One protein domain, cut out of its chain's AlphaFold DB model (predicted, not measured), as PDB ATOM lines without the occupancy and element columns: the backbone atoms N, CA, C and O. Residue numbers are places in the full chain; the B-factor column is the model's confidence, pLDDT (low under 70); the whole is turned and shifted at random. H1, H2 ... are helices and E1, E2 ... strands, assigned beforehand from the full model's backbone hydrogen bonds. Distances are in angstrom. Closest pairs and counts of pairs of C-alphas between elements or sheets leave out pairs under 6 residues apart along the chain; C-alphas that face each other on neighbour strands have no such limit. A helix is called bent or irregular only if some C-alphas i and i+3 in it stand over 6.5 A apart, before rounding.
ATOM      1  N   THR A  83     145.750 109.778  70.037       87.12
ATOM      2  CA  THR A  83     146.197 108.388  69.994       87.12
ATOM      3  C   THR A  83     144.994 107.439  70.029       87.12
ATOM      4  O   THR A  83     143.926 107.823  70.508       87.12
ATOM      5  N   PRO A  84     145.135 106.183  69.568       83.38
ATOM      6  CA  PRO A  84     144.056 105.193  69.647       83.38
ATOM      7  C   PRO A  84     143.576 104.900  71.078       83.38
ATOM      8  O   PRO A  84     142.449 104.468  71.278       83.38
ATOM      9  N   GLN A  85     144.412 105.159  72.091       78.12
ATOM     10  CA  GLN A  85     144.059 104.964  73.503       78.12
ATOM     11  C   GLN A  85     143.012 105.968  74.006       78.12
ATOM     12  O   GLN A  85     142.381 105.723  75.029       78.12
ATOM     13  N   GLY A  86     142.847 107.103  73.318       76.00
ATOM     14  CA  GLY A  86     141.852 108.120  73.649       76.00
ATOM     15  C   GLY A  86     140.514 107.956  72.926       76.00
ATOM     16  O   GLY A  86     139.656 108.833  73.058       76.00
ATOM     17  N   GLU A  87     140.343 106.898  72.129       79.12
ATOM     18  CA  GLU A  87     139.086 106.605  71.433       79.12
ATOM     19  C   GLU A  87     137.952 106.275  72.415       79.12
ATOM     20  O   GLU A  87     138.210 105.828  73.537       79.12
ATOM     21  N   PRO A  88     136.690 106.553  72.040       71.00
ATOM     22  CA  PRO A  88     135.574 106.379  72.949       71.00
ATOM     23  C   PRO A  88     135.406 104.904  73.282       71.00
ATOM     24  O   PRO A  88     135.447 104.037  72.409       71.00
ATOM     25  N   CYS A  89     135.183 104.625  74.561       68.00
ATOM     26  CA  CYS A  89     134.755 103.301  74.969       68.00
ATOM     27  C   CYS A  89     133.381 102.996  74.366       68.00
ATOM     28  O   CYS A  89     132.557 103.895  74.167       68.00
ATOM     29  N   LEU A  90     133.146 101.716  74.078       66.50
ATOM     30  CA  LEU A  90     131.847 101.255  73.606       66.50
ATOM     31  C   LEU A  90     130.762 101.634  74.628       66.50
ATOM     32  O   LEU A  90     131.023 101.567  75.833       66.50
ATOM     33  N   PRO A  91     129.566 102.044  74.174       65.25
ATOM     34  CA  PRO A  91     128.467 102.368  75.070       65.25
ATOM     35  C   PRO A  91     128.155 101.155  75.949       65.25
ATOM     36  O   PRO A  91     127.894 100.064  75.449       65.25
ATOM     37  N   VAL A  92     128.227 101.353  77.264       64.56
ATOM     38  CA  VAL A  92     127.943 100.307  78.248       64.56
ATOM     39  C   VAL A  92     126.537 100.530  78.781       64.56
ATOM     40  O   VAL A  92     126.251 101.571  79.374       64.56
ATOM     41  N   GLU A  93     125.661  99.550  78.588       65.00
ATOM     42  CA  GLU A  93     124.352  99.529  79.235       65.00
ATOM     43  C   GLU A  93     124.521  99.027  80.671       65.00
ATOM     44  O   GLU A  93     124.602  97.829  80.931       65.00
ATOM     45  N   LEU A  94     124.632  99.961  81.618       65.19
ATOM     46  CA  LEU A  94     124.693  99.650  83.046       65.19
ATOM     47  C   LEU A  94     123.347  99.955  83.699       65.19
ATOM     48  O   LEU A  94     122.781 101.035  83.511       65.19
ATOM     49  N   LYS A  95     122.847  99.025  84.520       70.00
ATOM     50  CA  LYS A  95     121.742  99.320  85.437       70.00
ATOM     51  C   LYS A  95     122.234 100.322  86.477       70.00
ATOM     52  O   LYS A  95     123.349 100.204  86.973       70.00
ATOM     53  N   ALA A  96     121.385 101.278  86.848       64.12
ATOM     54  CA  ALA A  96     121.744 102.363  87.767       64.12
ATOM     55  C   ALA A  96     122.266 101.893  89.147       64.12
ATOM     56  O   ALA A  96     122.924 102.670  89.831       64.12
ATOM     57  N   GLY A  97     122.000 100.640  89.545       66.56
ATOM     58  CA  GLY A  97     122.490 100.032  90.788       66.56
ATOM     59  C   GLY A  97     123.838  99.302  90.691       66.56
ATOM     60  O   GLY A  97     124.445  99.053  91.726       66.56
ATOM     61  N   ASP A  98     124.332  99.011  89.483       66.69
ATOM     62  CA  ASP A  98     125.546  98.200  89.259       66.69
ATOM     63  C   ASP A  98     126.769  99.063  88.887       66.69
ATOM     64  O   ASP A  98     127.813  98.569  88.453       66.69
ATOM     65  N   ILE A  99     126.648 100.387  89.024       69.44
ATOM     66  CA  ILE A  99     127.684 101.337  88.623       69.44
ATOM     67  C   ILE A  99     128.746 101.424  89.723       69.44
ATOM     68  O   ILE A  99     128.642 102.215  90.659       69.44
ATOM     69  N   ILE A 100     129.810 100.638  89.583       70.50
ATOM     70  CA  ILE A 100     131.012 100.791  90.405       70.50
ATOM     71  C   ILE A 100     131.849 101.928  89.814       70.50
ATOM     72  O   ILE A 100     132.351 101.829  88.693       70.50
ATOM     73  N   ILE A 101     131.997 103.008  90.583       77.00
ATOM     74  CA  ILE A 101     132.823 104.159  90.214       77.00
ATOM     75  C   ILE A 101     134.164 104.050  90.938       77.00
ATOM     76  O   ILE A 101     134.231 104.146  92.162       77.00
ATOM     77  N   GLY A 102     135.240 103.863  90.178       79.44
ATOM     78  CA  GLY A 102     136.608 103.886  90.693       79.44
ATOM     79  C   GLY A 102     137.271 105.239  90.455       79.44
ATOM     80  O   GLY A 102     137.045 105.871  89.425       79.44
ATOM     81  N   LEU A 103     138.132 105.681  91.374       81.06
ATOM     82  CA  LEU A 103     138.975 106.860  91.172       81.06
ATOM     83  C   LEU A 103     140.443 106.428  91.121       81.06
ATOM     84  O   LEU A 103     140.954 105.850  92.078       81.06
ATOM     85  N   LYS A 104     141.133 106.719  90.018       84.06
ATOM     86  CA  LYS A 104     142.565 106.428  89.849       84.06
ATOM     87  C   LYS A 104     143.345 107.725  89.692       84.06
ATOM     88  O   LYS A 104     143.026 108.533  88.828       84.06
ATOM     89  N   THR A 105     144.390 107.929  90.486       85.94
ATOM     90  CA  THR A 105     145.294 109.078  90.318       85.94
ATOM     91  C   THR A 105     146.132 108.925  89.050       85.94
ATOM     92  O   THR A 105     146.610 107.838  88.740       85.94
ATOM     93  N   VAL A 106     146.314 110.020  88.315       85.19
ATOM     94  CA  VAL A 106     147.083 110.059  87.066       85.19
ATOM     95  C   VAL A 106     148.558 110.249  87.387       85.19
ATOM     96  O   VAL A 106     148.958 111.253  87.983       85.19
ATOM     97  N   GLU A 107     149.387 109.320  86.927       85.06
ATOM     98  CA  GLU A 107     150.837 109.440  87.034       85.06
ATOM     99  C   GLU A 107     151.428 110.346  85.942       85.06
ATOM    100  O   GLU A 107     150.831 110.600  84.893       85.06
ATOM    101  N   ARG A 108     152.676 110.796  86.134       82.00
ATOM    102  CA  ARG A 108     153.380 111.656  85.164       82.00
ATOM    103  C   ARG A 108     153.442 111.044  83.757       82.00
ATOM    104  O   ARG A 108     153.343 111.787  82.782       82.00
ATOM    105  N   LYS A 109     153.565 109.715  83.652       86.25
ATOM    106  CA  LYS A 109     153.597 108.970  82.379       86.25
ATOM    107  C   LYS A 109     152.255 108.994  81.634       86.25
ATOM    108  O   LYS A 109     152.231 109.043  80.410       86.25
ATOM    109  N   GLU A 110     151.144 109.057  82.365       84.94
ATOM    110  CA  GLU A 110     149.776 109.057  81.824       84.94
ATOM    111  C   GLU A 110     149.264 110.478  81.521       84.94
ATOM    112  O   GLU A 110     148.186 110.655  80.960       84.94
ATOM    113  N   SER A 111     150.052 111.510  81.840       84.69
ATOM    114  CA  SER A 111     149.727 112.925  81.618       84.69
ATOM    115  C   SER A 111     149.334 113.245  80.170       84.69
ATOM    116  O   SER A 111     148.453 114.072  79.948       84.69
ATOM    117  N   SER A 112     149.972 112.605  79.182       86.62
ATOM    118  CA  SER A 112     149.658 112.842  77.766       86.62
ATOM    119  C   SER A 112     148.270 112.324  77.399       86.62
ATOM    120  O   SER A 112     147.506 113.058  76.777       86.62
ATOM    121  N   LEU A 113     147.941 111.102  77.829       85.81
ATOM    122  CA  LEU A 113     146.628 110.497  77.612       85.81
ATOM    123  C   LEU A 113     145.540 111.293  78.334       85.81
ATOM    124  O   LEU A 113     144.496 111.583  77.765       85.81
ATOM    125  N   TRP A 114     145.817 111.747  79.556       85.88
ATOM    126  CA  TRP A 114     144.891 112.600  80.290       85.88
ATOM    127  C   TRP A 114     144.592 113.910  79.543       85.88
ATOM    128  O   TRP A 114     143.429 114.280  79.390       85.88
ATOM    129  N   ASN A 115     145.622 114.594  79.025       86.94
ATOM    130  CA  ASN A 115     145.428 115.812  78.231       86.94
ATOM    131  C   ASN A 115     144.622 115.527  76.954       86.94
ATOM    132  O   ASN A 115     143.801 116.348  76.563       86.94
ATOM    133  N   GLU A 116     144.859 114.380  76.313       87.94
ATOM    134  CA  GLU A 116     144.126 113.931  75.127       87.94
ATOM    135  C   GLU A 116     142.644 113.711  75.411       87.94
ATOM    136  O   GLU A 116     141.802 114.235  74.685       87.94
ATOM    137  N   LEU A 117     142.315 112.982  76.473       84.12
ATOM    138  CA  LEU A 117     140.927 112.724  76.835       84.12
ATOM    139  C   LEU A 117     140.196 114.033  77.180       84.12
ATOM    140  O   LEU A 117     139.046 114.217  76.789       84.12
ATOM    141  N   ILE A 118     140.866 114.976  77.854       84.00
ATOM    142  CA  ILE A 118     140.308 116.317  78.080       84.00
ATOM    143  C   ILE A 118     140.094 117.036  76.747       84.00
ATOM    144  O   ILE A 118     139.026 117.591  76.530       84.00
ATOM    145  N   ASP A 119     141.067 117.017  75.839       83.81
ATOM    146  CA  ASP A 119     140.940 117.686  74.542       83.81
ATOM    147  C   ASP A 119     139.793 117.131  73.685       83.81
ATOM    148  O   ASP A 119     139.098 117.889  73.012       83.81
ATOM    149  N   ARG A 120     139.567 115.812  73.734       83.88
ATOM    150  CA  ARG A 120     138.529 115.122  72.956       83.88
ATOM    151  C   ARG A 120     137.124 115.302  73.525       83.88
ATOM    152  O   ARG A 120     136.200 115.562  72.760       83.88
ATOM    153  N   TYR A 121     136.959 115.127  74.836       79.50
ATOM    154  CA  TYR A 121     135.633 115.010  75.459       79.50
ATOM    155  C   TYR A 121     135.186 116.267  76.202       79.50
ATOM    156  O   TYR A 121     134.009 116.395  76.536       79.50
ATOM    157  N   HIS A 122     136.088 117.218  76.455       76.56
ATOM    158  CA  HIS A 122     135.713 118.476  77.078       76.56
ATOM    159  C   HIS A 122     135.306 119.525  76.038       76.56
ATOM    160  O   HIS A 122     136.029 119.792  75.082       76.56
ATOM    161  N   TYR A 123     134.192 120.216  76.275       77.06
ATOM    162  CA  TYR A 123     133.660 121.219  75.345       77.06
ATOM    163  C   TYR A 123     134.585 122.433  75.115       77.06
ATOM    164  O   TYR A 123     134.461 123.091  74.085       77.06
ATOM    165  N   LEU A 124     135.514 122.742  76.034       78.81
ATOM    166  CA  LEU A 124     136.535 123.794  75.831       78.81
ATOM    167  C   LEU A 124     137.866 123.273  75.261       78.81
ATOM    168  O   LEU A 124     138.778 124.076  75.062       78.81
ATOM    169  N   GLY A 125     138.011 121.959  75.061       80.31
ATOM    170  CA  GLY A 125     139.291 121.326  74.747       80.31
ATOM    171  C   GLY A 125     140.336 121.480  75.861       80.31
ATOM    172  O   GLY A 125     140.048 121.986  76.958       80.31
ATOM    173  N   TYR A 126     141.569 121.042  75.595       81.25
ATOM    174  CA  TYR A 126     142.657 121.128  76.567       81.25
ATOM    175  C   TYR A 126     143.386 122.475  76.499       81.25
ATOM    176  O   TYR A 126     143.864 122.914  75.456       81.25
ATOM    177  N   ASN A 127     143.564 123.100  77.664       77.00
ATOM    178  CA  ASN A 127     144.398 124.284  77.841       77.00
ATOM    179  C   ASN A 127     145.363 124.090  79.011       77.00
ATOM    180  O   ASN A 127     145.081 123.345  79.950       77.00
ATOM    181  N   ARG A 128     146.509 124.788  78.981       73.69
ATOM    182  CA  ARG A 128     147.481 124.739  80.083       73.69
ATOM    183  C   ARG A 128     146.817 125.205  81.378       73.69
ATOM    184  O   ARG A 128     146.520 126.386  81.548       73.69
ATOM    185  N   LEU A 129     146.616 124.266  82.296       73.81
ATOM    186  CA  LEU A 129     146.109 124.547  83.631       73.81
ATOM    187  C   LEU A 129     147.201 125.249  84.443       73.81
ATOM    188  O   LEU A 129     148.332 124.770  84.521       73.81
ATOM    189  N   ALA A 130     146.871 126.400  85.029       67.81
ATOM    190  CA  ALA A 130     147.799 127.148  85.872       67.81
ATOM    191  C   ALA A 130     147.689 126.715  87.346       67.81
ATOM    192  O   ALA A 130     146.586 126.581  87.876       67.81
ATOM    193  N   GLY A 131     148.821 126.582  88.034       71.38
ATOM    194  CA  GLY A 131     148.871 126.235  89.459       71.38
ATOM    195  C   GLY A 131     148.966 124.732  89.738       71.38
ATOM    196  O   GLY A 131     149.163 123.928  88.824       71.38
ATOM    197  N   ALA A 132     148.866 124.372  91.019       73.19
ATOM    198  CA  ALA A 132     148.909 122.986  91.470       73.19
ATOM    199  C   ALA A 132     147.645 122.235  91.019       73.19
ATOM    200  O   ALA A 132     146.525 122.740  91.119       73.19
ATOM    201  N   GLN A 133     147.832 121.034  90.475       74.56
ATOM    202  CA  GLN A 133     146.754 120.229  89.906       74.56
ATOM    203  C   GLN A 133     146.899 118.776  90.351       74.56
ATOM    204  O   GLN A 133     147.978 118.200  90.218       74.56
ATOM    205  N   MET A 134     145.806 118.192  90.845       77.38
ATOM    206  CA  MET A 134     145.683 116.746  91.011       77.38
ATOM    207  C   MET A 134     144.795 116.206  89.897       77.38
ATOM    208  O   MET A 134     143.689 116.700  89.658       77.38
ATOM    209  N   ARG A 135     145.308 115.211  89.182       83.06
ATOM    210  CA  ARG A 135     144.660 114.628  88.011       83.06
ATOM    211  C   ARG A 135     144.217 113.216  88.344       83.06
ATOM    212  O   ARG A 135     144.977 112.463  88.950       83.06
ATOM    213  N   PHE A 136     143.005 112.878  87.931       83.44
ATOM    214  CA  PHE A 136     142.384 111.589  88.187       83.44
ATOM    215  C   PHE A 136     141.718 111.049  86.919       83.44
ATOM    216  O   PHE A 136     141.373 111.798  86.003       83.44
ATOM    217  N   TYR A 137     141.519 109.742  86.896       82.06
ATOM    218  CA  TYR A 137     140.582 109.055  86.031       82.06
ATOM    219  C   TYR A 137     139.409 108.576  86.876       82.06
ATOM    220  O   TYR A 137     139.603 108.004  87.950       82.06
ATOM    221  N   VAL A 138     138.204 108.813  86.382       80.56
ATOM    222  CA  VAL A 138     136.978 108.196  86.867       80.56
ATOM    223  C   VAL A 138     136.746 106.963  86.004       80.56
ATOM    224  O   VAL A 138     136.619 107.060  84.785       80.56
ATOM    225  N   LEU A 139     136.767 105.800  86.636       76.75
ATOM    226  CA  LEU A 139     136.526 104.504  86.020       76.75
ATOM    227  C   LEU A 139     135.042 104.177  86.176       76.75
ATOM    228  O   LEU A 139     134.559 104.103  87.304       76.75
ATOM    229  N   VAL A 140     134.337 103.992  85.062       73.50
ATOM    230  CA  VAL A 140     132.939 103.535  85.036       73.50
ATOM    231  C   VAL A 140     132.888 102.267  84.188       73.50
ATOM    232  O   VAL A 140     132.901 102.332  82.957       73.50
ATOM    233  N   GLY A 141     132.917 101.102  84.838       72.00
ATOM    234  CA  GLY A 141     133.123  99.824  84.145       72.00
ATOM    235  C   GLY A 141     134.437  99.829  83.335       72.00
ATOM    236  O   GLY A 141     135.478 100.167  83.898       72.00
ATOM    237  N   PRO A 142     134.428  99.501  82.025       66.88
ATOM    238  CA  PRO A 142     135.617  99.568  81.167       66.88
ATOM    239  C   PRO A 142     135.985 100.995  80.711       66.88
ATOM    240  O   PRO A 142     136.977 101.168  80.004       66.88
ATOM    241  N   CYS A 143     135.194 102.017  81.066       67.81
ATOM    242  CA  CYS A 143     135.366 103.374  80.552       67.81
ATOM    243  C   CYS A 143     136.284 104.229  81.430       67.81
ATOM    244  O   CYS A 143     136.103 104.301  82.647       67.81
ATOM    245  N   LEU A 144     137.221 104.945  80.798       68.00
ATOM    246  CA  LEU A 144     138.102 105.925  81.440       68.00
ATOM    247  C   LEU A 144     137.628 107.352  81.155       68.00
ATOM    248  O   LEU A 144     137.673 107.825  80.021       68.00
ATOM    249  N   ILE A 145     137.238 108.068  82.203       71.50
ATOM    250  CA  ILE A 145     136.816 109.466  82.132       71.50
ATOM    251  C   ILE A 145     137.887 110.346  82.790       71.50
ATOM    252  O   ILE A 145     138.203 110.148  83.962       71.50
ATOM    253  N   PRO A 146     138.470 111.338  82.097       68.56
ATOM    254  CA  PRO A 146     139.453 112.223  82.711       68.56
ATOM    255  C   PRO A 146     138.778 113.215  83.672       68.56
ATOM    256  O   PRO A 146     137.797 113.874  83.331       68.56
ATOM    257  N   TYR A 147     139.347 113.380  84.862       65.62
ATOM    258  CA  TYR A 147     138.910 114.352  85.865       65.62
ATOM    259  C   TYR A 147     140.106 115.148  86.410       65.62
ATOM    260  O   TYR A 147     141.194 114.608  86.609       65.62
ATOM    261  N   CYS A 148     139.933 116.449  86.658       56.00
ATOM    262  CA  CYS A 148     140.933 117.264  87.355       56.00
ATOM    263  C   CYS A 148     140.309 117.889  88.592       56.00
ATOM    264  O   CYS A 148     139.327 118.623  88.482       56.00
ATOM    265  N   CYS A 149     140.962 117.731  89.740       52.12
ATOM    266  CA  CYS A 149     140.757 118.641  90.853       52.12
ATOM    267  C   CYS A 149     141.847 119.719  90.807       52.12
ATOM    268  O   CYS A 149     143.045 119.419  90.764       52.12
TER     269      CYS A 149
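This is residues 83 to 149 of the 201 residues of the protein "DUF4338 domain-containing protein" of Deltaproteobacteria bacterium CG23_combo_of_CG06-09_8_20_14_all_51_20 (UniProt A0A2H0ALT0). What is the main shape? A small wall of three strands, E1, E2 and E3, has one helix, H1, crossing over one face, while residues 83 to 100 make a long loop before E1. What is the make-up? The printed part has 67 residues with E1, H1, E2 and E3 in that order along the chain; the class is mixed, helices and strands, and the sheet order E1 - E2 - E3 is antiparallel throughout. How large is it? It is only just compact, close to loose, with a radius of gyration of the C-alphas of 12.7 A and spans of 38 by 22 by 22 A.

What comes first? Residues 83 to 100 hold no named element; E1 follows, residues 101 to 105, 13.4 A long, from C-alpha 101 at (132.823, 104.159, 90.214). Where are the others? H1 is residues 108 to 121, 20.5 A; it is irregular, with C-alphas 109 and 112 7.2 A apart. E2 is residues 133 to 140, 22.2 A, and E3 is residues 143 to 149, 19.2 A, ending with C-alpha 149 at (140.757, 118.641, 90.853).

How do the strands pair? E1 and E2 are antiparallel at 148 degrees, with N 104 and O 137 2.9 A apart, within hydrogen-bond range. E2 and E3 form a hairpin at 154 degrees, with N 138 and O 145 2.8 A apart, also within range. Where is H1? It is on one face of the sheet, two layers in all, at a height over the sheet of 8.5 A, and it runs across the strands, at 77 degrees to E3 on the local plane. Its closest C-alphas to E3 are those of Trp 114 and Pro 146, 6.0 A; 8 of 10 O i to N i+4 pairs are within hydrogen-bond range.

What are the extremes? The two C-alphas farthest apart are those of Lys 95 and Gly 131, 38.4 A. Which link is long? H1 to E2 is a long link of 11 residues, and the printed part has no cut. Where is confidence low? Residues 89 to 94, 96 to 99, 130, 142 to 144 and 146 to 149 are under 70.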